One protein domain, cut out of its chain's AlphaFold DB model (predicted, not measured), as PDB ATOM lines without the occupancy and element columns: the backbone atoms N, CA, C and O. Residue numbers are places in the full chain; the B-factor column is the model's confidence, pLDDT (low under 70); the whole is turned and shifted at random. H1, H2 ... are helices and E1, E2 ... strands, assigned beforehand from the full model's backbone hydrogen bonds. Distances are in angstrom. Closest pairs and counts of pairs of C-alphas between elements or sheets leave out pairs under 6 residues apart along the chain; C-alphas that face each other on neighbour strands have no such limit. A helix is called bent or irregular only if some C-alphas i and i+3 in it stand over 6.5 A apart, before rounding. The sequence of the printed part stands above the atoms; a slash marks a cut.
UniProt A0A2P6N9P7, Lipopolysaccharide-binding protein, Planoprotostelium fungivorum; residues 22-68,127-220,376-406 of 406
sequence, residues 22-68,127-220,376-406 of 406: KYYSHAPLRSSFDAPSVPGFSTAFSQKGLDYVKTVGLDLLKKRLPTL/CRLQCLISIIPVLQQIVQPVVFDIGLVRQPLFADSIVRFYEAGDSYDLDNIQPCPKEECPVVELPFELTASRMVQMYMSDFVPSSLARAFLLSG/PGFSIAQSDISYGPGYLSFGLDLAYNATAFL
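Overview. This is residues 22 to 68, 127 to 220 and 376 to 406 of the 406 residues of the protein "Lipopolysaccharide-binding protein" of Planoprotostelium fungivorum (UniProt A0A2P6N9P7). A twisted sheet of six strands makes a long wall; at one end of its strands E1 and E7 lies a smaller three-stranded sheet with helix H3 packed on one face of it, and at the other end of E1 begins the long helix H1, whose residues 61 to 67 stick out as an arm. From E3 of the small sheet the chain runs out to E4 of the large one, turns, and comes back through E5 to E6. The 172 printed residues have three named helices and nine named strands, in the order E1 H1 H2 E2 E3 E4 E5 E6 E7 H3 E8 E9. The large sheet runs E4 E5 E1 E7 E9 E8 and the small one E2 E3 E6, both all antiparallel, and the class is mixed, helices and strands. The whole is compact, with a radius of gyration of the C-alphas of 17.5 A, yet elongated, spanning 55 by 34 by 25 A.

Arrangement. In the large sheet E1, residues 41 to 46, and E7, residues 200 to 205, are antiparallel neighbours at 163 degrees, with N 44 and O 201 at 2.8 A. E5, residues 162 to 164, is the other neighbour of E1, with N 45 and O 163 at 2.8 A. E4, residues 157 to 159, is an edge strand and forms a hairpin with E5, N 157 and O 164 being 2.8 A apart. E9, residues 391 to 400, is the other neighbour of E7, with N 202 and O 394 at 2.8 A. E8, residues 378 to 388, is the other edge strand and forms a hairpin with E9, with N 384 and O 395 at 2.8 A; E8 bends by 68 degrees at residue 381. H1, residues 47 to 67, is on this sheet but only just at the sheet's level, at a height of 3.5 A; its closest C-alphas to E5 are those of Gln 47 and Ile 162, 6.0 A apart. In the small sheet E2, residues 139 to 141, and E3, residues 146 to 149, form a hairpin, with N 140 and O 148 at 2.8 A. E6, residues 170 to 173, is the other neighbour of E3, with N 149 and O 170 at 2.8 A. H3, residues 207 to 218, is on one face of this sheet, two layers with the helix on the strands, at a height of 6.4 A; it lies over E6 and along the strands, at 5 degrees to E6 on the local plane, and the closest C-alphas are those of Tyr 172 and Ala 215, 4.7 A apart. H2, residues 129 to 133, is on neither sheet and touches no helix. In H2 and H3 every O i to N i+4 pair is within hydrogen-bond range; in H1, 15 of 17 are.

Along the chain. E1 begins at C-alpha 41 (111.845, 118.137, 88.442) and is 16.2 A long; E7 is 16.7 A, E8 27.3 A and E9 28.3 A. H1 is 30.6 A long, ends at C-alpha 67 (120.079, 117.277, 126.354), and is only just irregular, C-alphas 63 and 66 being 6.6 A apart. H3 is 16.1 A. E9 ends at C-alpha 400 (123.856, 125.558, 107.296).

Size, cuts and confidence. The C-alphas of Pro 66 and Glu 183 are the two farthest apart, at 57.9 A. Residues 69 to 126 are not printed, with 14.7 A between C-alphas 68 and 127, nor are residues 221 to 375, with 34.5 A between C-alphas 220 and 376. The link from E6 to E7, residues 174 to 199, is long. The mean pLDDT of the printed part is 78.0; 40 residues are under 70, among them 22 to 36, 127 to 137 and 402 to 406.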
ATOM      1  N   LYS A  22      99.750 123.552 104.887       30.80
ATOM      2  CA  LYS A  22      99.241 122.214 105.171       30.80
ATOM      3  C   LYS A  22     100.325 121.238 104.746       30.80
ATOM      4  O   LYS A  22     100.605 121.062 103.565       30.80
ATOM      5  N   TYR A  23     100.970 120.639 105.736       35.66
ATOM      6  CA  TYR A  23     101.942 119.579 105.528       35.66
ATOM      7  C   TYR A  23     101.195 118.326 105.078       35.66
ATOM      8  O   TYR A  23     100.523 117.667 105.875       35.66
ATOM      9  N   TYR A  24     101.280 118.020 103.789       33.59
ATOM     10  CA  TYR A  24     100.774 116.771 103.244       33.59
ATOM     11  C   TYR A  24     101.869 115.705 103.312       33.59
ATOM     12  O   TYR A  24     103.057 115.986 103.155       33.59
ATOM     13  N   SER A  25     101.454 114.469 103.583       36.00
ATOM     14  CA  SER A  25     102.276 113.273 103.390       36.00
ATOM     15  C   SER A  25     102.925 113.293 101.995       36.00
ATOM     16  O   SER A  25     102.286 113.726 101.045       36.00
ATOM     17  N   HIS A  26     104.140 112.749 101.848       44.94
ATOM     18  CA  HIS A  26     104.812 112.506 100.549       44.94
ATOM     19  C   HIS A  26     104.070 111.528  99.621       44.94
ATOM     20  O   HIS A  26     104.581 111.158  98.565       44.94
ATOM     21  N   ALA A  27     102.877 111.083 100.015       38.25
ATOM     22  CA  ALA A  27     101.948 110.417  99.127       38.25
ATOM     23  C   ALA A  27     101.474 111.407  98.050       38.25
ATOM     24  O   ALA A  27     101.097 112.529  98.399       38.25
ATOM     25  N   PRO A  28     101.431 111.008  96.769       41.91
ATOM     26  CA  PRO A  28     100.739 111.786  95.756       41.91
ATOM     27  C   PRO A  28      99.319 112.086  96.250       41.91
ATOM     28  O   PRO A  28      98.595 111.173  96.649       41.91
ATOM     29  N   LEU A  29      98.925 113.362  96.265       45.91
ATOM     30  CA  LEU A  29      97.537 113.740  96.559       45.91
ATOM     31  C   LEU A  29      96.583 113.229  95.471       45.91
ATOM     32  O   LEU A  29      95.394 113.039  95.716       45.91
ATOM     33  N   ARG A  30      97.124 112.960  94.279       49.06
ATOM     34  CA  ARG A  30      96.434 112.297  93.179       49.06
ATOM     35  C   ARG A  30      96.428 110.782  93.351       49.06
ATOM     36  O   ARG A  30      97.358 110.186  93.891       49.06
ATOM     37  N   SER A  31      95.406 110.141  92.787       48.34
ATOM     38  CA  SER A  31      95.514 108.722  92.460       48.34
ATOM     39  C   SER A  31      96.773 108.524  91.597       48.34
ATOM     40  O   SER A  31      97.098 109.375  90.767       48.34
ATOM     41  N   SER A  32      97.496 107.414  91.758       44.88
ATOM     42  CA  SER A  32      98.695 107.122  90.951       44.88
ATOM     43  C   SER A  32      98.436 107.100  89.435       44.88
ATOM     44  O   SER A  32      99.385 107.016  88.663       44.88
ATOM     45  N   PHE A  33      97.169 107.140  89.009       44.50
ATOM     46  CA  PHE A  33      96.744 107.163  87.613       44.50
ATOM     47  C   PHE A  33      96.740 108.567  86.989       44.50
ATOM     48  O   PHE A  33      96.856 108.663  85.771       44.50
ATOM     49  N   ASP A  34      96.667 109.637  87.791       53.97
ATOM     50  CA  ASP A  34      96.560 111.022  87.294       53.97
ATOM     51  C   ASP A  34      97.872 111.820  87.428       53.97
ATOM     52  O   ASP A  34      97.944 112.989  87.042       53.97
ATOM     53  N   ALA A  35      98.912 111.224  88.018       58.47
ATOM     54  CA  ALA A  35     100.227 111.845  88.159       58.47
ATOM     55  C   ALA A  35     101.055 111.694  86.867       58.47
ATOM     56  O   ALA A  35     101.002 110.640  86.223       58.47
ATOM     57  N   PRO A  36     101.853 112.706  86.478       65.25
ATOM     58  CA  PRO A  36     102.746 112.574  85.337       65.25
ATOM     59  C   PRO A  36     103.763 111.448  85.580       65.25
ATOM     60  O   PRO A  36     104.395 111.369  86.630       65.25
ATOM     61  N   SER A  37     103.939 110.570  84.590       72.94
ATOM     62  CA  SER A  37     104.906 109.464  84.669       72.94
ATOM     63  C   SER A  37     106.356 109.917  84.468       72.94
ATOM     64  O   SER A  37     107.287 109.185  84.801       72.94
ATOM     65  N   VAL A  38     106.545 111.104  83.882       86.19
ATOM     66  CA  VAL A  38     107.845 111.744  83.660       86.19
ATOM     67  C   VAL A  38     107.961 112.913  84.636       86.19
ATOM     68  O   VAL A  38     107.044 113.731  84.689       86.19
ATOM     69  N   PRO A  39     109.040 112.989  85.429       89.94
ATOM     70  CA  PRO A  39     109.179 114.033  86.430       89.94
ATOM     71  C   PRO A  39     109.396 115.415  85.798       89.94
ATOM     72  O   PRO A  39     110.243 115.580  84.917       89.94
ATOM     73  N   GLY A  40     108.683 116.424  86.296       91.19
ATOM     74  CA  GLY A  40     108.920 117.827  85.966       91.19
ATOM     75  C   GLY A  40     110.201 118.368  86.605       91.19
ATOM     76  O   GLY A  40     110.877 119.204  86.003       91.19
ATOM     77  N   PHE A  41     110.577 117.842  87.775       90.56
ATOM     78  CA  PHE A  41     111.845 118.137  88.442       90.56
ATOM     79  C   PHE A  41     112.657 116.887  88.749       90.56
ATOM     80  O   PHE A  41     112.131 115.809  89.008       90.56
ATOM     81  N   SER A  42     113.972 117.057  88.810       91.38
ATOM     82  CA  SER A  42     114.818 116.080  89.479       91.38
ATOM     83  C   SER A  42     115.857 116.761  90.341       91.38
ATOM     84  O   SER A  42     116.725 117.461  89.823       91.38
ATOM     85  N   THR A  43     115.803 116.500  91.641       90.75
ATOM     86  CA  THR A  43     116.799 116.967  92.611       90.75
ATOM     87  C   THR A  43     117.781 115.859  92.956       90.75
ATOM     88  O   THR A  43     117.386 114.803  93.441       90.75
ATOM     89  N   ALA A  44     119.075 116.095  92.773       90.12
ATOM     90  CA  ALA A  44     120.133 115.166  93.142       90.12
ATOM     91  C   ALA A  44     121.135 115.781  94.117       90.12
ATOM     92  O   ALA A  44     121.648 116.873  93.895       90.12
ATOM     93  N   PHE A  45     121.466 115.039  95.166       87.75
ATOM     94  CA  PHE A  45     122.535 115.348  96.105       87.75
ATOM     95  C   PHE A  45     123.790 114.597  95.678       87.75
ATOM     96  O   PHE A  45     123.777 113.368  95.596       87.75
ATOM     97  N   SER A  46     124.866 115.332  95.405       91.12
ATOM     98  CA  SER A  46     126.170 114.745  95.091       91.12
ATOM     99  C   SER A  46     126.861 114.241  96.359       91.12
ATOM    100  O   SER A  46     126.504 114.647  97.466       91.12
ATOM    101  N   GLN A  47     127.926 113.446  96.219       87.94
ATOM    102  CA  GLN A  47     128.759 113.037  97.356       87.94
ATOM    103  C   GLN A  47     129.212 114.231  98.211       87.94
ATOM    104  O   GLN A  47     129.158 114.164  99.435       87.94
ATOM    105  N   LYS A  48     129.579 115.353  97.577       90.88
ATOM    106  CA  LYS A  48     129.939 116.602  98.267       90.88
ATOM    107  C   LYS A  48     128.793 117.098  99.158       90.88
ATOM    108  O   LYS A  48     129.030 117.508 100.291       90.88
ATOM    109  N   GLY A  49     127.559 117.065  98.652       88.62
ATOM    110  CA  GLY A  49     126.365 117.429  99.418       88.62
ATOM    111  C   GLY A  49     126.064 116.444 100.545       88.62
ATOM    112  O   GLY A  49     125.790 116.866 101.667       88.62
ATOM    113  N   LEU A  50     126.177 115.142 100.280       83.25
ATOM    114  CA  LEU A  50     125.964 114.086 101.274       83.25
ATOM    115  C   LEU A  50     126.976 114.177 102.426       83.25
ATOM    116  O   LEU A  50     126.588 114.120 103.594       83.25
ATOM    117  N   ASP A  51     128.256 114.396 102.117       84.81
ATOM    118  CA  ASP A  51     129.317 114.591 103.111       84.81
ATOM    119  C   ASP A  51     129.072 115.845 103.963       84.81
ATOM    120  O   ASP A  51     129.275 115.833 105.184       84.81
ATOM    121  N   TYR A  52     128.580 116.920 103.339       86.94
ATOM    122  CA  TYR A  52     128.232 118.152 104.041       86.94
ATOM    123  C   TYR A  52     127.064 117.947 105.011       86.94
ATOM    124  O   TYR A  52     127.187 118.251 106.199       86.94
ATOM    125  N   VAL A  53     125.956 117.364 104.538       79.31
ATOM    126  CA  VAL A  53     124.778 117.068 105.370       79.31
ATOM    127  C   VAL A  53     125.140 116.119 106.510       79.31
ATOM    128  O   VAL A  53     124.705 116.333 107.641       79.31
ATOM    129  N   LYS A  54     125.987 115.113 106.259       75.25
ATOM    130  CA  LYS A  54     126.504 114.217 107.300       75.25
ATOM    131  C   LYS A  54     127.270 114.979 108.377       75.25
ATOM    132  O   LYS A  54     127.047 114.742 109.562       75.25
ATOM    133  N   THR A  55     128.152 115.893 107.980       81.81
ATOM    134  CA  THR A  55     128.943 116.706 108.916       81.81
ATOM    135  C   THR A  55     128.034 117.565 109.793       81.81
ATOM    136  O   THR A  55     128.092 117.474 111.019       81.81
ATOM    137  N   VAL A  56     127.113 118.308 109.173       81.50
ATOM    138  CA  VAL A  56     126.125 119.137 109.883       81.50
ATOM    139  C   VAL A  56     125.246 118.291 110.812       81.50
ATOM    140  O   VAL A  56     125.014 118.658 111.964       81.50
ATOM    141  N   GLY A  57     124.776 117.136 110.336       71.62
ATOM    142  CA  GLY A  57     123.956 116.208 111.109       71.62
ATOM    143  C   GLY A  57     124.679 115.661 112.339       71.62
ATOM    144  O   GLY A  57     124.093 115.625 113.421       71.62
ATOM    145  N   LEU A  58     125.957 115.291 112.212       72.38
ATOM    146  CA  LEU A  58     126.777 114.848 113.343       72.38
ATOM    147  C   LEU A  58     126.977 115.964 114.372       72.38
ATOM    148  O   LEU A  58     126.874 115.703 115.570       72.38
ATOM    149  N   ASP A  59     127.203 117.201 113.936       74.75
ATOM    150  CA  ASP A  59     127.335 118.342 114.847       74.75
ATOM    151  C   ASP A  59     126.029 118.632 115.598       74.75
ATOM    152  O   ASP A  59     126.042 118.904 116.802       74.75
ATOM    153  N   LEU A  60     124.884 118.523 114.918       72.81
ATOM    154  CA  LEU A  60     123.569 118.647 115.548       72.81
ATOM    155  C   LEU A  60     123.301 117.519 116.547       72.81
ATOM    156  O   LEU A  60     122.804 117.776 117.645       72.81
ATOM    157  N   LEU A  61     123.658 116.280 116.198       65.06
ATOM    158  CA  LEU A  61     123.531 115.126 117.087       65.06
ATOM    159  C   LEU A  61     124.390 115.297 118.342       65.06
ATOM    160  O   LEU A  61     123.877 115.125 119.446       65.06
ATOM    161  N   LYS A  62     125.655 115.711 118.198       69.38
ATOM    162  CA  LYS A  62     126.556 115.990 119.329       69.38
ATOM    163  C   LYS A  62     126.001 117.052 120.275       69.38
ATOM    164  O   LYS A  62     126.135 116.908 121.481       69.38
ATOM    165  N   LYS A  63     125.360 118.101 119.749       74.00
ATOM    166  CA  LYS A  63     124.740 119.154 120.573       74.00
ATOM    167  C   LYS A  63     123.467 118.688 121.279       74.00
ATOM    168  O   LYS A  63     123.170 119.167 122.367       74.00
ATOM    169  N   ARG A  64     122.700 117.790 120.657       68.62
ATOM    170  CA  ARG A  64     121.374 117.389 121.145       68.62
ATOM    171  C   ARG A  64     121.392 116.175 122.064       68.62
ATOM    172  O   ARG A  64     120.560 116.086 122.952       68.62
ATOM    173  N   LEU A  65     122.299 115.228 121.860       66.69
ATOM    174  CA  LEU A  65     122.352 114.023 122.689       66.69
ATOM    175  C   LEU A  65     122.574 114.310 124.186       66.69
ATOM    176  O   LEU A  65     121.884 113.685 124.985       66.69
ATOM    177  N   PRO A  66     123.423 115.277 124.594       68.88
ATOM    178  CA  PRO A  66     123.565 115.646 126.003       68.88
ATOM    179  C   PRO A  66     122.297 116.225 126.641       68.88
ATOM    180  O   PRO A  66     122.187 116.222 127.860       68.88
ATOM    181  N   THR A  67     121.343 116.719 125.844       70.94
ATOM    182  CA  THR A  67     120.079 117.277 126.354       70.94
ATOM    183  C   THR A  67     118.963 116.240 126.465       70.94
ATOM    184  O   THR A  67     117.850 116.584 126.858       70.94
ATOM    185  N   LEU A  68     119.225 114.977 126.111       65.81
ATOM    186  CA  LEU A  68     118.266 113.898 126.303       65.81
ATOM    187  C   LEU A  68     118.296 113.424 127.753       65.81
ATOM    188  O   LEU A  68     119.320 112.949 128.241       65.81
ATOM    189  N   CYS A 127     109.844 110.573 115.759       32.69
ATOM    190  CA  CYS A 127     109.792 111.350 114.518       32.69
ATOM    191  C   CYS A 127     110.692 112.592 114.455       32.69
ATOM    192  O   CYS A 127     110.253 113.692 114.780       32.69
ATOM    193  N   ARG A 128     111.942 112.458 113.990       42.25
ATOM    194  CA  ARG A 128     112.744 113.643 113.626       42.25
ATOM    195  C   ARG A 128     113.432 113.558 112.269       42.25
ATOM    196  O   ARG A 128     113.341 114.537 111.546       42.25
ATOM    197  N   LEU A 129     113.986 112.420 111.837       35.03
ATOM    198  CA  LEU A 129     114.514 112.312 110.461       35.03
ATOM    199  C   LEU A 129     113.396 112.141 109.415       35.03
ATOM    200  O   LEU A 129     113.372 112.842 108.409       35.03
ATOM    201  N   GLN A 130     112.412 111.282 109.700       33.16
ATOM    202  CA  GLN A 130     111.228 111.113 108.845       33.16
ATOM    203  C   GLN A 130     110.309 112.344 108.877       33.16
ATOM    204  O   GLN A 130     109.697 112.698 107.871       33.16
ATOM    205  N   CYS A 131     110.296 113.062 110.004       32.38
ATOM    206  CA  CYS A 131     109.660 114.369 110.101       32.38
ATOM    207  C   CYS A 131     110.444 115.444 109.318       32.38
ATOM    208  O   CYS A 131     109.800 116.238 108.659       32.38
ATOM    209  N   LEU A 132     111.788 115.441 109.294       34.34
ATOM    210  CA  LEU A 132     112.593 116.408 108.518       34.34
ATOM    211  C   LEU A 132     112.321 116.338 107.009       34.34
ATOM    212  O   LEU A 132     112.237 117.377 106.362       34.34
ATOM    213  N   ILE A 133     112.127 115.131 106.467       38.53
ATOM    214  CA  ILE A 133     111.709 114.951 105.070       38.53
ATOM    215  C   ILE A 133     110.239 115.374 104.903       38.53
ATOM    216  O   ILE A 133     109.918 116.051 103.935       38.53
ATOM    217  N   SER A 134     109.365 115.115 105.886       37.72
ATOM    218  CA  SER A 134     107.953 115.567 105.908       37.72
ATOM    219  C   SER A 134     107.745 117.089 106.078       37.72
ATOM    220  O   SER A 134     106.604 117.530 106.162       37.72
ATOM    221  N   ILE A 135     108.810 117.901 106.143       46.88
ATOM    222  CA  ILE A 135     108.715 119.374 106.206       46.88
ATOM    223  C   ILE A 135     108.673 120.009 104.808       46.88
ATOM    224  O   ILE A 135     108.247 121.154 104.673       46.88
ATOM    225  N   ILE A 136     109.091 119.286 103.762       53.88
ATOM    226  CA  ILE A 136     109.057 119.810 102.394       53.88
ATOM    227  C   ILE A 136     107.588 119.923 101.958       53.88
ATOM    228  O   ILE A 136     106.897 118.902 101.947       53.88
ATOM    229  N   PRO A 137     107.091 121.127 101.613       57.38
ATOM    230  CA  PRO A 137     105.712 121.299 101.185       57.38
ATOM    231  C   PRO A 137     105.520 120.617  99.830       57.38
ATOM    232  O   PRO A 137     105.883 121.167  98.796       57.38
ATOM    233  N   VAL A 138     104.956 119.410  99.856       70.94
ATOM    234  CA  VAL A 138     104.641 118.612  98.661       70.94
ATOM    235  C   VAL A 138     103.686 119.367  97.740       70.94
ATOM    236  O   VAL A 138     103.819 119.308  96.524       70.94
ATOM    237  N   LEU A 139     102.766 120.127  98.336       76.44
ATOM    238  CA  LEU A 139     101.822 120.977  97.635       76.44
ATOM    239  C   LEU A 139     101.987 122.422  98.102       76.44
ATOM    240  O   LEU A 139     101.911 122.716  99.297       76.44
ATOM    241  N   GLN A 140     102.196 123.323  97.153       80.31
ATOM    242  CA  GLN A 140     102.332 124.754  97.380       80.31
ATOM    243  C   GLN A 140     101.109 125.465  96.806       80.31
ATOM    244  O   GLN A 140     100.798 125.319  95.625       80.31
ATOM    245  N   GLN A 141     100.417 126.257  97.625       83.88
ATOM    246  CA  GLN A 141      99.370 127.141  97.120       83.88
ATOM    247  C   GLN A 141     100.028 128.309  96.388       83.88
ATOM    248  O   GLN A 141     100.753 129.088  97.006       83.88
ATOM    249  N   ILE A 142      99.764 128.433  95.085       84.00
ATOM    250  CA  ILE A 142     100.209 129.592  94.312       84.00
ATOM    251  C   ILE A 142      99.186 130.706  94.501       84.00
ATOM    252  O   ILE A 142      99.485 131.727  95.105       84.00
ATOM    253  N   VAL A 143      97.953 130.454  94.065       85.56
ATOM    254  CA  VAL A 143      96.772 131.326  94.157       85.56
ATOM    255  C   VAL A 143      95.565 130.437  94.333       85.56
ATOM    256  O   VAL A 143      95.560 129.359  93.771       85.56
ATOM    257  N   GLN A 144      94.528 130.821  95.065       81.88
ATOM    258  CA  GLN A 144      93.306 130.017  95.026       81.88
ATOM    259  C   GLN A 144      92.626 130.138  93.642       81.88
ATOM    260  O   GLN A 144      92.362 131.268  93.228       81.88
ATOM    261  N   PRO A 145      92.333 129.035  92.919       87.31
ATOM    262  CA  PRO A 145      92.426 127.620  93.324       87.31
ATOM    263  C   PRO A 145      93.671 126.854  92.815       87.31
ATOM    264  O   PRO A 145      93.808 125.660  93.067       87.31
ATOM    265  N   VAL A 146      94.593 127.511  92.110       88.12
ATOM    266  CA  VAL A 146      95.809 126.909  91.541       88.12
ATOM    267  C   VAL A 146      96.893 126.565  92.574       88.12
ATOM    268  O   VAL A 146      97.414 127.403  93.322       88.12
ATOM    269  N   VAL A 147      97.322 125.310  92.521       88.38
ATOM    270  CA  VAL A 147      98.418 124.754  93.317       88.38
ATOM    271  C   VAL A 147      99.557 124.260  92.445       88.38
ATOM    272  O   VAL A 147      99.378 123.982  91.261       88.38
ATOM    273  N   PHE A 148     100.720 124.123  93.069       88.06
ATOM    274  CA  PHE A 148     101.931 123.561  92.499       88.06
ATOM    275  C   PHE A 148     102.379 122.343  93.322       88.06
ATOM    276  O   PHE A 148     102.567 122.437  94.534       88.06
ATOM    277  N   ASP A 149     102.523 121.201  92.660       85.81
ATOM    278  CA  ASP A 149     102.743 119.874  93.232       85.81
ATOM    279  C   ASP A 149     104.146 119.358  92.889       85.81
ATOM    280  O   ASP A 149     104.516 119.173  91.726       85.81
ATOM    281  N   ILE A 150     104.935 119.105  93.929       80.75
ATOM    282  CA  ILE A 150     106.284 118.535  93.868       80.75
ATOM    283  C   ILE A 150     106.345 117.149  94.525       80.75
ATOM    284  O   ILE A 150     107.391 116.724  95.015       80.75
ATOM    285  N   GLY A 151     105.223 116.427  94.541       79.12
ATOM    286  CA  GLY A 151     105.158 115.039  94.977       79.12
ATOM    287  C   GLY A 151     106.050 114.119  94.155       79.12
ATOM    288  O   GLY A 151     106.341 114.368  92.983       79.12
ATOM    289  N   LEU A 152     106.508 113.035  94.780       77.88
ATOM    290  CA  LEU A 152     107.369 112.063  94.116       77.88
ATOM    291  C   LEU A 152     106.564 111.228  93.118       77.88
ATOM    292  O   LEU A 152     105.592 110.574  93.490       77.88
ATOM    293  N   VAL A 153     107.009 111.198  91.861       79.69
ATOM    294  CA  VAL A 153     106.373 110.382  90.806       79.69
ATOM    295  C   VAL A 153     106.889 108.943  90.788       79.69
ATOM    296  O   VAL A 153     106.263 108.054  90.216       79.69
ATOM    297  N   ARG A 154     108.041 108.693  91.420       77.94
ATOM    298  CA  ARG A 154     108.628 107.359  91.611       77.94
ATOM    299  C   ARG A 154     109.564 107.338  92.814       77.94
ATOM    300  O   ARG A 154     109.896 108.381  93.376       77.94
ATOM    301  N   GLN A 155     110.009 106.140  93.192       72.31
ATOM    302  CA  GLN A 155     110.952 105.971  94.296       72.31
ATOM    303  C   GLN A 155     112.249 106.764  94.051       72.31
ATOM    304  O   GLN A 155     112.763 106.753  92.924       72.31
ATOM    305  N   PRO A 156     112.790 107.439  95.083       77.38
ATOM    306  CA  PRO A 156     114.100 108.063  94.995       77.38
ATOM    307  C   PRO A 156     115.183 107.029  94.677       77.38
ATOM    308  O   PRO A 156     115.122 105.883  95.122       77.38
ATOM    309  N   LEU A 157     116.193 107.449  93.924       77.75
ATOM    310  CA  LEU A 157     117.374 106.644  93.659       77.75
ATOM    311  C   LEU A 157     118.408 106.863  94.764       77.75
ATOM    312  O   LEU A 157     118.786 108.000  95.043       77.75
ATOM    313  N   PHE A 158     118.922 105.765  95.308       76.31
ATOM    314  CA  PHE A 158     120.068 105.741  96.207       76.31
ATOM    315  C   PHE A 158     121.185 104.944  95.534       76.31
ATOM    316  O   PHE A 158     121.034 103.750  95.291       76.31
ATOM    317  N   ALA A 159     122.282 105.611  95.202       75.44
ATOM    318  CA  ALA A 159     123.490 104.987  94.675       75.44
ATOM    319  C   ALA A 159     124.710 105.465  95.475       75.44
ATOM    320  O   ALA A 159     124.609 106.399  96.271       75.44
ATOM    321  N   ASP A 160     125.866 104.836  95.251       72.06
ATOM    322  CA  ASP A 160     127.070 104.987  96.084       72.06
ATOM    323  C   ASP A 160     127.485 106.441  96.365       72.06
ATOM    324  O   ASP A 160     128.026 106.726  97.433       72.06
ATOM    325  N   SER A 161     127.256 107.350  95.409       77.12
ATOM    326  CA  SER A 161     127.693 108.752  95.463       77.12
ATOM    327  C   SER A 161     126.599 109.778  95.156       77.12
ATOM    328  O   SER A 161     126.890 110.974  95.033       77.12
ATOM    329  N   ILE A 162     125.349 109.331  95.010       81.62
ATOM    330  CA  ILE A 162     124.227 110.185  94.619       81.62
ATOM    331  C   ILE A 162     122.921 109.715  95.258       81.62
ATOM    332  O   ILE A 162     122.582 108.532  95.236       81.62
ATOM    333  N   VAL A 163     122.155 110.673  95.778       81.38
ATOM    334  CA  VAL A 163     120.745 110.478  96.136       81.38
ATOM    335  C   VAL A 163     119.908 111.378  95.245       81.38
ATOM    336  O   VAL A 163     120.145 112.583  95.219       81.38
ATOM    337  N   ARG A 164     118.946 110.816  94.511       83.38
ATOM    338  CA  ARG A 164     118.127 111.558  93.545       83.38
ATOM    339  C   ARG A 164     116.637 111.373  93.793       83.38
ATOM    340  O   ARG A 164     116.155 110.253  93.930       83.38
ATOM    341  N   PHE A 165     115.916 112.482  93.769       84.44
ATOM    342  CA  PHE A 165     114.469 112.578  93.825       84.44
ATOM    343  C   PHE A 165     113.909 112.866  92.425       84.44
ATOM    344  O   PHE A 165     114.610 113.373  91.537       84.44
ATOM    345  N   TYR A 166     112.658 112.461  92.223       84.44
ATOM    346  CA  TYR A 166     111.928 112.612  90.971       84.44
ATOM    347  C   TYR A 166     110.574 113.223  91.295       84.44
ATOM    348  O   TYR A 166     109.650 112.509  91.691       84.44
ATOM    349  N   GLU A 167     110.489 114.540  91.195       86.88
ATOM    350  CA  GLU A 167     109.323 115.302  91.618       86.88
ATOM    351  C   GLU A 167     108.429 115.666  90.421       86.88
ATOM    352  O   GLU A 167     108.905 115.890  89.304       86.88
ATOM    353  N   ALA A 168     107.115 115.713  90.650       87.44
ATOM    354  CA  ALA A 168     106.115 115.923  89.607       87.44
ATOM    355  C   ALA A 168     106.279 117.276  88.912       87.44
ATOM    356  O   ALA A 168     106.332 117.319  87.687       87.44
ATOM    357  N   GLY A 169     106.398 118.364  89.680       89.12
ATOM    358  CA  GLY A 169     106.481 119.714  89.127       89.12
ATOM    359  C   GLY A 169     105.226 120.132  88.363       89.12
ATOM    360  O   GLY A 169     105.336 120.891  87.405       89.12
ATOM    361  N   ASP A 170     104.066 119.596  88.739       90.19
ATOM    362  CA  ASP A 170     102.793 119.810  88.048       90.19
ATOM    363  C   ASP A 170     102.004 120.929  88.726       90.19
ATOM    364  O   ASP A 170     102.075 121.100  89.940       90.19
ATOM    365  N   SER A 171     101.234 121.688  87.957       90.31
ATOM    366  CA  SER A 171     100.327 122.698  88.498       90.31
ATOM    367  C   SER A 171      98.922 122.480  87.978       90.31
ATOM    368  O   SER A 171      98.717 122.158  86.809       90.31
ATOM    369  N   TYR A 172      97.939 122.668  88.847       89.25
ATOM    370  CA  TYR A 172      96.545 122.410  88.515       89.25
ATOM    371  C   TYR A 172      95.596 123.199  89.407       89.25
ATOM    372  O   TYR A 172      95.963 123.682  90.476       89.25
ATOM    373  N   ASP A 173      94.363 123.318  88.937       89.62
ATOM    374  CA  ASP A 173      93.234 123.803  89.717       89.62
ATOM    375  C   ASP A 173      92.796 122.707  90.708       89.62
ATOM    376  O   ASP A 173      92.521 121.576  90.298       89.62
ATOM    377  N   LEU A 174      92.772 123.020  92.008       83.56
ATOM    378  CA  LEU A 174      92.326 122.086  93.049       83.56
ATOM    379  C   LEU A 174      90.854 121.689  92.921       83.56
ATOM    380  O   LEU A 174      90.501 120.568  93.289       83.56
ATOM    381  N   ASP A 175      90.012 122.588  92.421       85.00
ATOM    382  CA  ASP A 175      88.572 122.370  92.319       85.00
ATOM    383  C   ASP A 175      88.218 121.562  91.057       85.00
ATOM    384  O   ASP A 175      87.157 120.937  90.984       85.00
ATOM    385  N   ASN A 176      89.121 121.524  90.071       85.38
ATOM    386  CA  ASN A 176      88.964 120.788  88.818       85.38
ATOM    387  C   ASN A 176      90.310 120.235  88.324       85.38
ATOM    388  O   ASN A 176      90.934 120.754  87.393       85.38
ATOM    389  N   ILE A 177      90.755 119.149  88.957       84.88
ATOM    390  CA  ILE A 177      92.038 118.514  88.652       84.88
ATOM    391  C   ILE A 177      91.980 117.862  87.266       84.88
ATOM    392  O   ILE A 177      91.288 116.866  87.060       84.88
ATOM    393  N   GLN A 178      92.762 118.394  86.328       82.56
ATOM    394  CA  GLN A 178      92.928 117.826  84.991       82.56
ATOM    395  C   GLN A 178      94.414 117.654  84.662       82.56
ATOM    396  O   GLN A 178      95.141 118.653  84.691       82.56
ATOM    397  N   PRO A 179      94.870 116.437  84.305       81.06
ATOM    398  CA  PRO A 179      96.239 116.217  83.848       81.06
ATOM    399  C   PRO A 179      96.565 117.101  82.643       81.06
ATOM    400  O   PRO A 179      95.708 117.309  81.779       81.06
ATOM    401  N   CYS A 180      97.797 117.605  82.558       83.81
ATOM    402  CA  CYS A 180      98.194 118.364  81.380       83.81
ATOM    403  C   CYS A 180      98.399 117.432  80.165       83.81
ATOM    404  O   CYS A 180      99.202 116.497  80.256       83.81
ATOM    405  N   PRO A 181      97.717 117.667  79.026       87.19
ATOM    406  CA  PRO A 181      97.927 116.898  77.800       87.19
ATOM    407  C   PRO A 181      99.337 117.093  77.232       87.19
ATOM    408  O   PRO A 181      99.917 118.172  77.367       87.19
ATOM    409  N   LYS A 182      99.873 116.084  76.532       84.25
ATOM    410  CA  LYS A 182     101.229 116.133  75.940       84.25
ATOM    411  C   LYS A 182     101.361 117.183  74.834       84.25
ATOM    412  O   LYS A 182     102.460 117.635  74.523       84.25
ATOM    413  N   GLU A 183     100.244 117.530  74.209       84.44
ATOM    414  CA  GLU A 183     100.145 118.522  73.145       84.44
ATOM    415  C   GLU A 183     100.297 119.952  73.686       84.44
ATOM    416  O   GLU A 183     100.764 120.838  72.969       84.44
ATOM    417  N   GLU A 184      99.927 120.169  74.952       85.69
ATOM    418  CA  GLU A 184      99.991 121.465  75.631       85.69
ATOM    419  C   GLU A 184     101.218 121.578  76.537       85.69
ATOM    420  O   GLU A 184     101.909 122.598  76.507       85.69
ATOM    421  N   CYS A 185     101.519 120.525  77.306       86.44
ATOM    422  CA  CYS A 185     102.704 120.454  78.146       86.44
ATOM    423  C   CYS A 185     103.725 119.466  77.571       86.44
ATOM    424  O   CYS A 185     103.438 118.274  77.436       86.44
ATOM    425  N   PRO A 186     104.943 119.930  77.277       84.44
ATOM    426  CA  PRO A 186     105.994 119.067  76.767       84.44
ATOM    427  C   PRO A 186     106.439 118.017  77.780       84.44
ATOM    428  O   PRO A 186     106.467 118.250  78.983       84.44
ATOM    429  N   VAL A 187     106.837 116.858  77.260       86.50
ATOM    430  CA  VAL A 187     107.465 115.792  78.039       86.50
ATOM    431  C   VAL A 187     108.947 115.784  77.696       86.50
ATOM    432  O   VAL A 187     109.314 115.490  76.557       86.50
ATOM    433  N   VAL A 188     109.787 116.118  78.672       90.19
ATOM    434  CA  VAL A 188     111.243 116.190  78.509       90.19
ATOM    435  C   VAL A 188     111.900 115.249  79.505       90.19
ATOM    436  O   VAL A 188     111.672 115.342  80.709       90.19
ATOM    437  N   GLU A 189     112.739 114.351  78.996       90.56
ATOM    438  CA  GLU A 189     113.583 113.506  79.836       90.56
ATOM    439  C   GLU A 189     114.716 114.347  80.427       90.56
ATOM    440  O   GLU A 189     115.526 114.937  79.706       90.56
ATOM    441  N   LEU A 190     114.762 114.415  81.755       93.19
ATOM    442  CA  LEU A 190     115.769 115.192  82.466       93.19
ATOM    443  C   LEU A 190     117.119 114.455  82.485       93.19
ATOM    444  O   LEU A 190     117.143 113.231  82.648       93.19
ATOM    445  N   PRO A 191     118.254 115.174  82.378       92.06
ATOM    446  CA  PRO A 191     119.570 114.553  82.438       92.06
ATOM    447  C   PRO A 191     119.802 113.767  83.730       92.06
ATOM    448  O   PRO A 191     119.444 114.198  84.831       92.06
ATOM    449  N   PHE A 192     120.471 112.623  83.595       86.25
ATOM    450  CA  PHE A 192     120.875 111.814  84.742       86.25
ATOM    451  C   PHE A 192     122.226 112.242  85.330       86.25
ATOM    452  O   PHE A 192     122.425 112.172  86.544       86.25
ATOM    453  N   GLU A 193     123.146 112.693  84.480       84.56
ATOM    454  CA  GLU A 193     124.498 113.069  84.887       84.56
ATOM    455  C   GLU A 193     124.508 114.335  85.741       84.56
ATOM    456  O   GLU A 193     123.704 115.244  85.550       84.56
ATOM    457  N   LEU A 194     125.443 114.409  86.686       82.62
ATOM    458  CA  LEU A 194     125.669 115.622  87.465       82.62
ATOM    459  C   LEU A 194     126.568 116.563  86.664       82.62
ATOM    460  O   LEU A 194     127.771 116.345  86.551       82.62
ATOM    461  N   THR A 195     125.985 117.624  86.109       69.81
ATOM    462  CA  THR A 195     126.733 118.596  85.296       69.81
ATOM    463  C   THR A 195     127.540 119.600  86.123       69.81
ATOM    464  O   THR A 195     128.475 120.206  85.606       69.81
ATOM    465  N   ALA A 196     127.200 119.783  87.403       63.78
ATOM    466  CA  ALA A 196     127.853 120.740  88.291       63.78
ATOM    467  C   ALA A 196     128.581 120.046  89.456       63.78
ATOM    468  O   ALA A 196     128.041 119.148  90.101       63.78
ATOM    469  N   SER A 197     129.782 120.527  89.803       77.56
ATOM    470  CA  SER A 197     130.534 120.112  91.007       77.56
ATOM    471  C   SER A 197     129.989 120.787  92.285       77.56
ATOM    472  O   SER A 197     130.706 121.402  93.086       77.56
ATOM    473  N   ARG A 198     128.664 120.744  92.446       91.50
ATOM    474  CA  ARG A 198     127.905 121.407  93.518       91.50
ATOM    475  C   ARG A 198     127.278 120.379  94.454       91.50
ATOM    476  O   ARG A 198     127.222 119.192  94.137       91.50
ATOM    477  N   MET A 199     126.863 120.813  95.642       92.44
ATOM    478  CA  MET A 199     126.241 119.927  96.637       92.44
ATOM    479  C   MET A 199     124.903 119.355  96.157       92.44
ATOM    480  O   MET A 199     124.622 118.182  96.400       92.44
ATOM    481  N   VAL A 200     124.106 120.170  95.466       91.75
ATOM    482  CA  VAL A 200     122.806 119.795  94.907       91.75
ATOM    483  C   VAL A 200     122.770 120.160  93.427       91.75
ATOM    484  O   VAL A 200     123.216 121.235  93.039       91.75
ATOM    485  N   GLN A 201     122.228 119.275  92.603       93.19
ATOM    486  CA  GLN A 201     121.929 119.502  91.196       93.19
ATOM    487  C   GLN A 201     120.430 119.311  91.003       93.19
ATOM    488  O   GLN A 201     119.923 118.210  91.204       93.19
ATOM    489  N   MET A 202     119.723 120.360  90.602       92.81
ATOM    490  CA  MET A 202     118.315 120.279  90.227       92.81
ATOM    491  C   MET A 202     118.168 120.428  88.720       92.81
ATOM    492  O   MET A 202     118.902 121.192  88.094       92.81
ATOM    493  N   TYR A 203     117.200 119.722  88.157       94.94
ATOM    494  CA  TYR A 203     116.705 119.939  86.807       94.94
ATOM    495  C   TYR A 203     115.219 120.275  86.863       94.94
ATOM    496  O   TYR A 203     114.507 119.725  87.698       94.94
ATOM    497  N   MET A 204     114.767 121.164  85.984       94.94
ATOM    498  CA  MET A 204     113.370 121.556  85.801       94.94
ATOM    499  C   MET A 204     113.064 121.503  84.307       94.94
ATOM    500  O   MET A 204     113.737 122.177  83.532       94.94
ATOM    501  N   SER A 205     112.076 120.723  83.882       95.50
ATOM    502  CA  SER A 205     111.635 120.719  82.484       95.50
ATOM    503  C   SER A 205     110.687 121.879  82.198       95.50
ATOM    504  O   SER A 205     110.059 122.446  83.095       95.50
ATOM    505  N   ASP A 206     110.562 122.227  80.924       94.50
ATOM    506  CA  ASP A 206     109.595 123.207  80.430       94.50
ATOM    507  C   ASP A 206     108.121 122.793  80.657       94.50
ATOM    508  O   ASP A 206     107.229 123.645  80.611       94.50
ATOM    509  N   PHE A 207     107.867 121.527  81.022       93.88
ATOM    510  CA  PHE A 207     106.601 121.054  81.596       93.88
ATOM    511  C   PHE A 207     106.147 121.902  82.792       93.88
ATOM    512  O   PHE A 207     104.970 122.235  82.907       93.88
ATOM    513  N   VAL A 208     107.076 122.275  83.676       93.00
ATOM    514  CA  VAL A 208     106.775 122.949  84.945       93.00
ATOM    515  C   VAL A 208     106.099 124.310  84.728       93.00
ATOM    516  O   VAL A 208     104.972 124.496  85.186       93.00
ATOM    517  N   PRO A 209     106.708 125.272  84.007       93.00
ATOM    518  CA  PRO A 209     106.034 126.537  83.733       93.00
ATOM    519  C   PRO A 209     104.833 126.385  82.782       93.00
ATOM    520  O   PRO A 209     103.891 127.169  82.891       93.00
ATOM    521  N   SER A 210     104.828 125.391  81.886       92.44
ATOM    522  CA  SER A 210     103.709 125.165  80.954       92.44
ATOM    523  C   SER A 210     102.449 124.656  81.667       92.44
ATOM    524  O   SER A 210     101.352 125.148  81.404       92.44
ATOM    525  N   SER A 211     102.591 123.727  82.619       93.06
ATOM    526  CA  SER A 211     101.472 123.239  83.441       93.06
ATOM    527  C   SER A 211     100.899 124.351  84.322       93.06
ATOM    528  O   SER A 211      99.680 124.494  84.414       93.06
ATOM    529  N   LEU A 212     101.754 125.215  84.884       92.12
ATOM    530  CA  LEU A 212     101.325 126.398  85.639       92.12
ATOM    531  C   LEU A 212     100.537 127.383  84.775       92.12
ATOM    532  O   LEU A 212      99.459 127.828  85.170       92.12
ATOM    533  N   ALA A 213     101.035 127.685  83.577       92.81
ATOM    534  CA  ALA A 213     100.340 128.562  82.645       92.81
ATOM    535  C   ALA A 213      98.971 127.997  82.232       92.81
ATOM    536  O   ALA A 213      97.986 128.736  82.172       92.81
ATOM    537  N   ARG A 214      98.882 126.679  82.020       92.88
ATOM    538  CA  ARG A 214      97.615 125.986  81.761       92.88
ATOM    539  C   ARG A 214      96.657 126.067  82.948       92.88
ATOM    540  O   ARG A 214      95.472 126.323  82.755       92.88
ATOM    541  N   ALA A 215      97.147 125.862  84.168       92.44
ATOM    542  CA  ALA A 215      96.324 125.960  85.370       92.44
ATOM    543  C   ALA A 215      95.734 127.370  85.536       92.44
ATOM    544  O   ALA A 215      94.551 127.506  85.852       92.44
ATOM    545  N   PHE A 216      96.507 128.424  85.244       92.06
ATOM    546  CA  PHE A 216      95.987 129.796  85.208       92.06
ATOM    547  C   PHE A 216      94.948 130.015  84.106       92.06
ATOM    548  O   PHE A 216      93.956 130.703  84.339       92.06
ATOM    549  N   LEU A 217      95.132 129.415  82.927       91.19
ATOM    550  CA  LEU A 217      94.142 129.497  81.855       91.19
ATOM    551  C   LEU A 217      92.807 128.866  82.274       91.19
ATOM    552  O   LEU A 217      91.762 129.503  82.163       91.19
ATOM    553  N   LEU A 218      92.839 127.629  82.776       92.06
ATOM    554  CA  LEU A 218      91.625 126.876  83.106       92.06
ATOM    555  C   LEU A 218      90.879 127.408  84.330       92.06
ATOM    556  O   LEU A 218      89.656 127.305  84.377       92.06
ATOM    557  N   SER A 219      91.594 128.005  85.283       90.69
ATOM    558  CA  SER A 219      90.993 128.661  86.452       90.69
ATOM    559  C   SER A 219      90.411 130.048  86.140       90.69
ATOM    560  O   SER A 219      89.885 130.713  87.030       90.69
ATOM    561  N   GLY A 220      90.505 130.518  84.888       90.31
ATOM    562  CA  GLY A 220      90.010 131.834  84.472       90.31
ATOM    563  C   GLY A 220      90.908 133.005  84.883       90.31
ATOM    564  O   GLY A 220      90.566 134.158  84.637       90.31
ATOM    565  N   PRO A 376     114.637 123.682 106.268       69.69
ATOM    566  CA  PRO A 376     114.845 124.610 107.373       69.69
ATOM    567  C   PRO A 376     116.292 124.587 107.869       69.69
ATOM    568  O   PRO A 376     116.919 123.533 107.951       69.69
ATOM    569  N   GLY A 377     116.824 125.770 108.175       77.12
ATOM    570  CA  GLY A 377     118.208 125.962 108.610       77.12
ATOM    571  C   GLY A 377     119.273 125.845 107.523       77.12
ATOM    572  O   GLY A 377     120.444 126.025 107.839       77.12
ATOM    573  N   PHE A 378     118.902 125.632 106.260       84.31
ATOM    574  CA  PHE A 378     119.823 125.740 105.131       84.31
ATOM    575  C   PHE A 378     119.470 126.929 104.236       84.31
ATOM    576  O   PHE A 378     118.307 127.188 103.923       84.31
ATOM    577  N   SER A 379     120.497 127.644 103.786       91.38
ATOM    578  CA  SER A 379     120.412 128.654 102.733       91.38
ATOM    579  C   SER A 379     121.246 128.241 101.523       91.38
ATOM    580  O   SER A 379     122.141 127.399 101.615       91.38
ATOM    581  N   ILE A 380     120.953 128.842 100.373       92.19
ATOM    582  CA  ILE A 380     121.752 128.677  99.158       92.19
ATOM    583  C   ILE A 380     122.926 129.657  99.230       92.19
ATOM    584  O   ILE A 380     122.728 130.871  99.281       92.19
ATOM    585  N   ALA A 381     124.145 129.122  99.278       93.25
ATOM    586  CA  ALA A 381     125.383 129.891  99.379       93.25
ATOM    587  C   ALA A 381     125.918 130.293  98.002       93.25
ATOM    588  O   ALA A 381     126.393 131.412  97.815       93.25
ATOM    589  N   GLN A 382     125.851 129.370  97.043       92.69
ATOM    590  CA  GLN A 382     126.224 129.603  95.652       92.69
ATOM    591  C   GLN A 382     125.255 128.867  94.738       92.69
ATOM    592  O   GLN A 382     124.765 127.792  95.089       92.69
ATOM    593  N   SER A 383     125.003 129.445  93.568       93.25
ATOM    594  CA  SER A 383     124.117 128.870  92.566       93.25
ATOM    595  C   SER A 383     124.640 129.119  91.159       93.25
ATOM    596  O   SER A 383     124.987 130.256  90.838       93.25
ATOM    597  N   ASP A 384     124.586 128.095  90.320       93.00
ATOM    598  CA  ASP A 384     124.808 128.181  88.880       93.00
ATOM    599  C   ASP A 384     123.501 127.826  88.162       93.00
ATOM    600  O   ASP A 384     122.834 126.866  88.547       93.00
ATOM    601  N   ILE A 385     123.135 128.595  87.134       93.62
ATOM    602  CA  ILE A 385     121.945 128.353  86.308       93.62
ATOM    603  C   ILE A 385     122.392 128.162  84.859       93.62
ATOM    604  O   ILE A 385     123.089 129.022  84.318       93.62
ATOM    605  N   SER A 386     121.972 127.071  84.221       94.00
ATOM    606  CA  SER A 386     122.214 126.827  82.794       94.00
ATOM    607  C   SER A 386     120.990 126.231  82.100       94.00
ATOM    608  O   SER A 386     120.167 125.570  82.726       94.00
ATOM    609  N   TYR A 387     120.865 126.483  80.798       95.44
ATOM    610  CA  TYR A 387     119.748 126.017  79.974       95.44
ATOM    611  C   TYR A 387     120.215 124.866  79.092       95.44
ATOM    612  O   TYR A 387     121.268 124.971  78.468       95.44
ATOM    613  N   GLY A 388     119.419 123.806  79.025       93.81
ATOM    614  CA  GLY A 388     119.534 122.752  78.027       93.81
ATOM    615  C   GLY A 388     118.286 122.690  77.139       93.81
ATOM    616  O   GLY A 388     117.378 123.514  77.283       93.81
ATOM    617  N   PRO A 389     118.210 121.725  76.211       93.88
ATOM    618  CA  PRO A 389     117.060 121.569  75.324       93.88
ATOM    619  C   PRO A 389     115.806 121.150  76.108       93.88
ATOM    620  O   PRO A 389     115.649 119.983  76.462       93.88
ATOM    621  N   GLY A 390     114.910 122.106  76.386       94.88
ATOM    622  CA  GLY A 390     113.651 121.858  77.101       94.88
ATOM    623  C   GLY A 390     113.791 121.719  78.621       94.88
ATOM    624  O   GLY A 390     112.824 121.377  79.296       94.88
ATOM    625  N   TYR A 391     114.967 121.998  79.187       95.56
ATOM    626  CA  TYR A 391     115.165 121.972  80.636       95.56
ATOM    627  C   TYR A 391     116.098 123.078  81.130       95.56
ATOM    628  O   TYR A 391     116.935 123.616  80.406       95.56
ATOM    629  N   LEU A 392     115.968 123.376  82.413       95.25
ATOM    630  CA  LEU A 392     116.799 124.275  83.186       95.25
ATOM    631  C   LEU A 392     117.566 123.472  84.239       95.25
ATOM    632  O   LEU A 392     117.023 122.546  84.840       95.25
ATOM    633  N   SER A 393     118.823 123.827  84.463       94.69
ATOM    634  CA  SER A 393     119.729 123.195  85.418       94.69
ATOM    635  C   SER A 393     120.116 124.195  86.504       94.69
ATOM    636  O   SER A 393     120.505 125.322  86.195       94.69
ATOM    637  N   PHE A 394     120.036 123.769  87.765       93.25
ATOM    638  CA  PHE A 394     120.503 124.519  88.928       93.25
ATOM    639  C   PHE A 394     121.564 123.721  89.683       93.25
ATOM    640  O   PHE A 394     121.263 122.674  90.252       93.25
ATOM    641  N   GLY A 395     122.791 124.228  89.751       94.12
ATOM    642  CA  GLY A 395     123.818 123.707  90.655       94.12
ATOM    643  C   GLY A 395     123.876 124.551  91.923       94.12
ATOM    644  O   GLY A 395     124.159 125.737  91.824       94.12
ATOM    645  N   LEU A 396     123.638 123.977  93.103       93.50
ATOM    646  CA  LEU A 396     123.548 124.704  94.374       93.50
ATOM    647  C   LEU A 396     124.574 124.193  95.394       93.50
ATOM    648  O   LEU A 396     124.680 122.990  95.637       93.50
ATOM    649  N   ASP A 397     125.294 125.107  96.042       93.94
ATOM    650  CA  ASP A 397     126.006 124.828  97.293       93.94
ATOM    651  C   ASP A 397     125.191 125.371  98.472       93.94
ATOM    652  O   ASP A 397     124.687 126.496  98.431       93.94
ATOM    653  N   LEU A 398     125.057 124.563  99.524       92.00
ATOM    654  CA  LEU A 398     124.250 124.885 100.698       92.00
ATOM    655  C   LEU A 398     125.124 125.435 101.829       92.00
ATOM    656  O   LEU A 398     126.271 125.025 102.001       92.00
ATOM    657  N   ALA A 399     124.554 126.321 102.641       92.56
ATOM    658  CA  ALA A 399     125.124 126.757 103.909       92.56
ATOM    659  C   ALA A 399     124.140 126.487 105.046       92.56
ATOM    660  O   ALA A 399     122.989 126.919 105.014       92.56
ATOM    661  N   TYR A 400     124.604 125.775 106.069       87.56
ATOM    662  CA  TYR A 400     123.856 125.558 107.296       87.56
ATOM    663  C   TYR A 400     123.957 126.775 108.221       87.56
ATOM    664  O   TYR A 400     125.056 127.235 108.541       87.56
ATOM    665  N   ASN A 401     122.812 127.264 108.692       83.50
ATOM    666  CA  ASN A 401     122.722 128.344 109.662       83.50
ATOM    667  C   ASN A 401     122.267 127.807 111.026       83.50
ATOM    668  O   ASN A 401     121.111 127.432 111.224       83.50
ATOM    669  N   ALA A 402     123.191 127.795 111.986       66.06
ATOM    670  CA  ALA A 402     122.988 127.181 113.294       66.06
ATOM    671  C   ALA A 402     121.917 127.863 114.164       66.06
ATOM    672  O   ALA A 402     121.439 127.240 115.110       66.06
ATOM    673  N   THR A 403     121.528 129.107 113.864       58.53
ATOM    674  CA  THR A 403     120.508 129.846 114.628       58.53
ATOM    675  C   THR A 403     119.069 129.461 114.281       58.53
ATOM    676  O   THR A 403     118.158 129.908 114.958       58.53
ATOM    677  N   ALA A 404     118.841 128.639 113.251       53.28
ATOM    678  CA  ALA A 404     117.492 128.256 112.824       53.28
ATOM    679  C   ALA A 404     116.884 127.069 113.604       53.28
ATOM    680  O   ALA A 404     115.710 126.761 113.420       53.28
ATOM    681  N   PHE A 405     117.677 126.383 114.435       44.75
ATOM    682  CA  PHE A 405     117.266 125.191 115.201       44.75
ATOM    683  C   PHE A 405     117.524 125.295 116.714       44.75
ATOM    684  O   PHE A 405     117.309 124.316 117.436       44.75
ATOM    685  N   LEU A 406     118.004 126.453 117.172       37.75
ATOM    686  CA  LEU A 406     118.032 126.865 118.576       37.75
ATOM    687  C   LEU A 406     116.825 127.767 118.817       37.75
ATOM    688  O   LEU A 406     116.210 127.618 119.894       37.75
TER     689      LEU A 406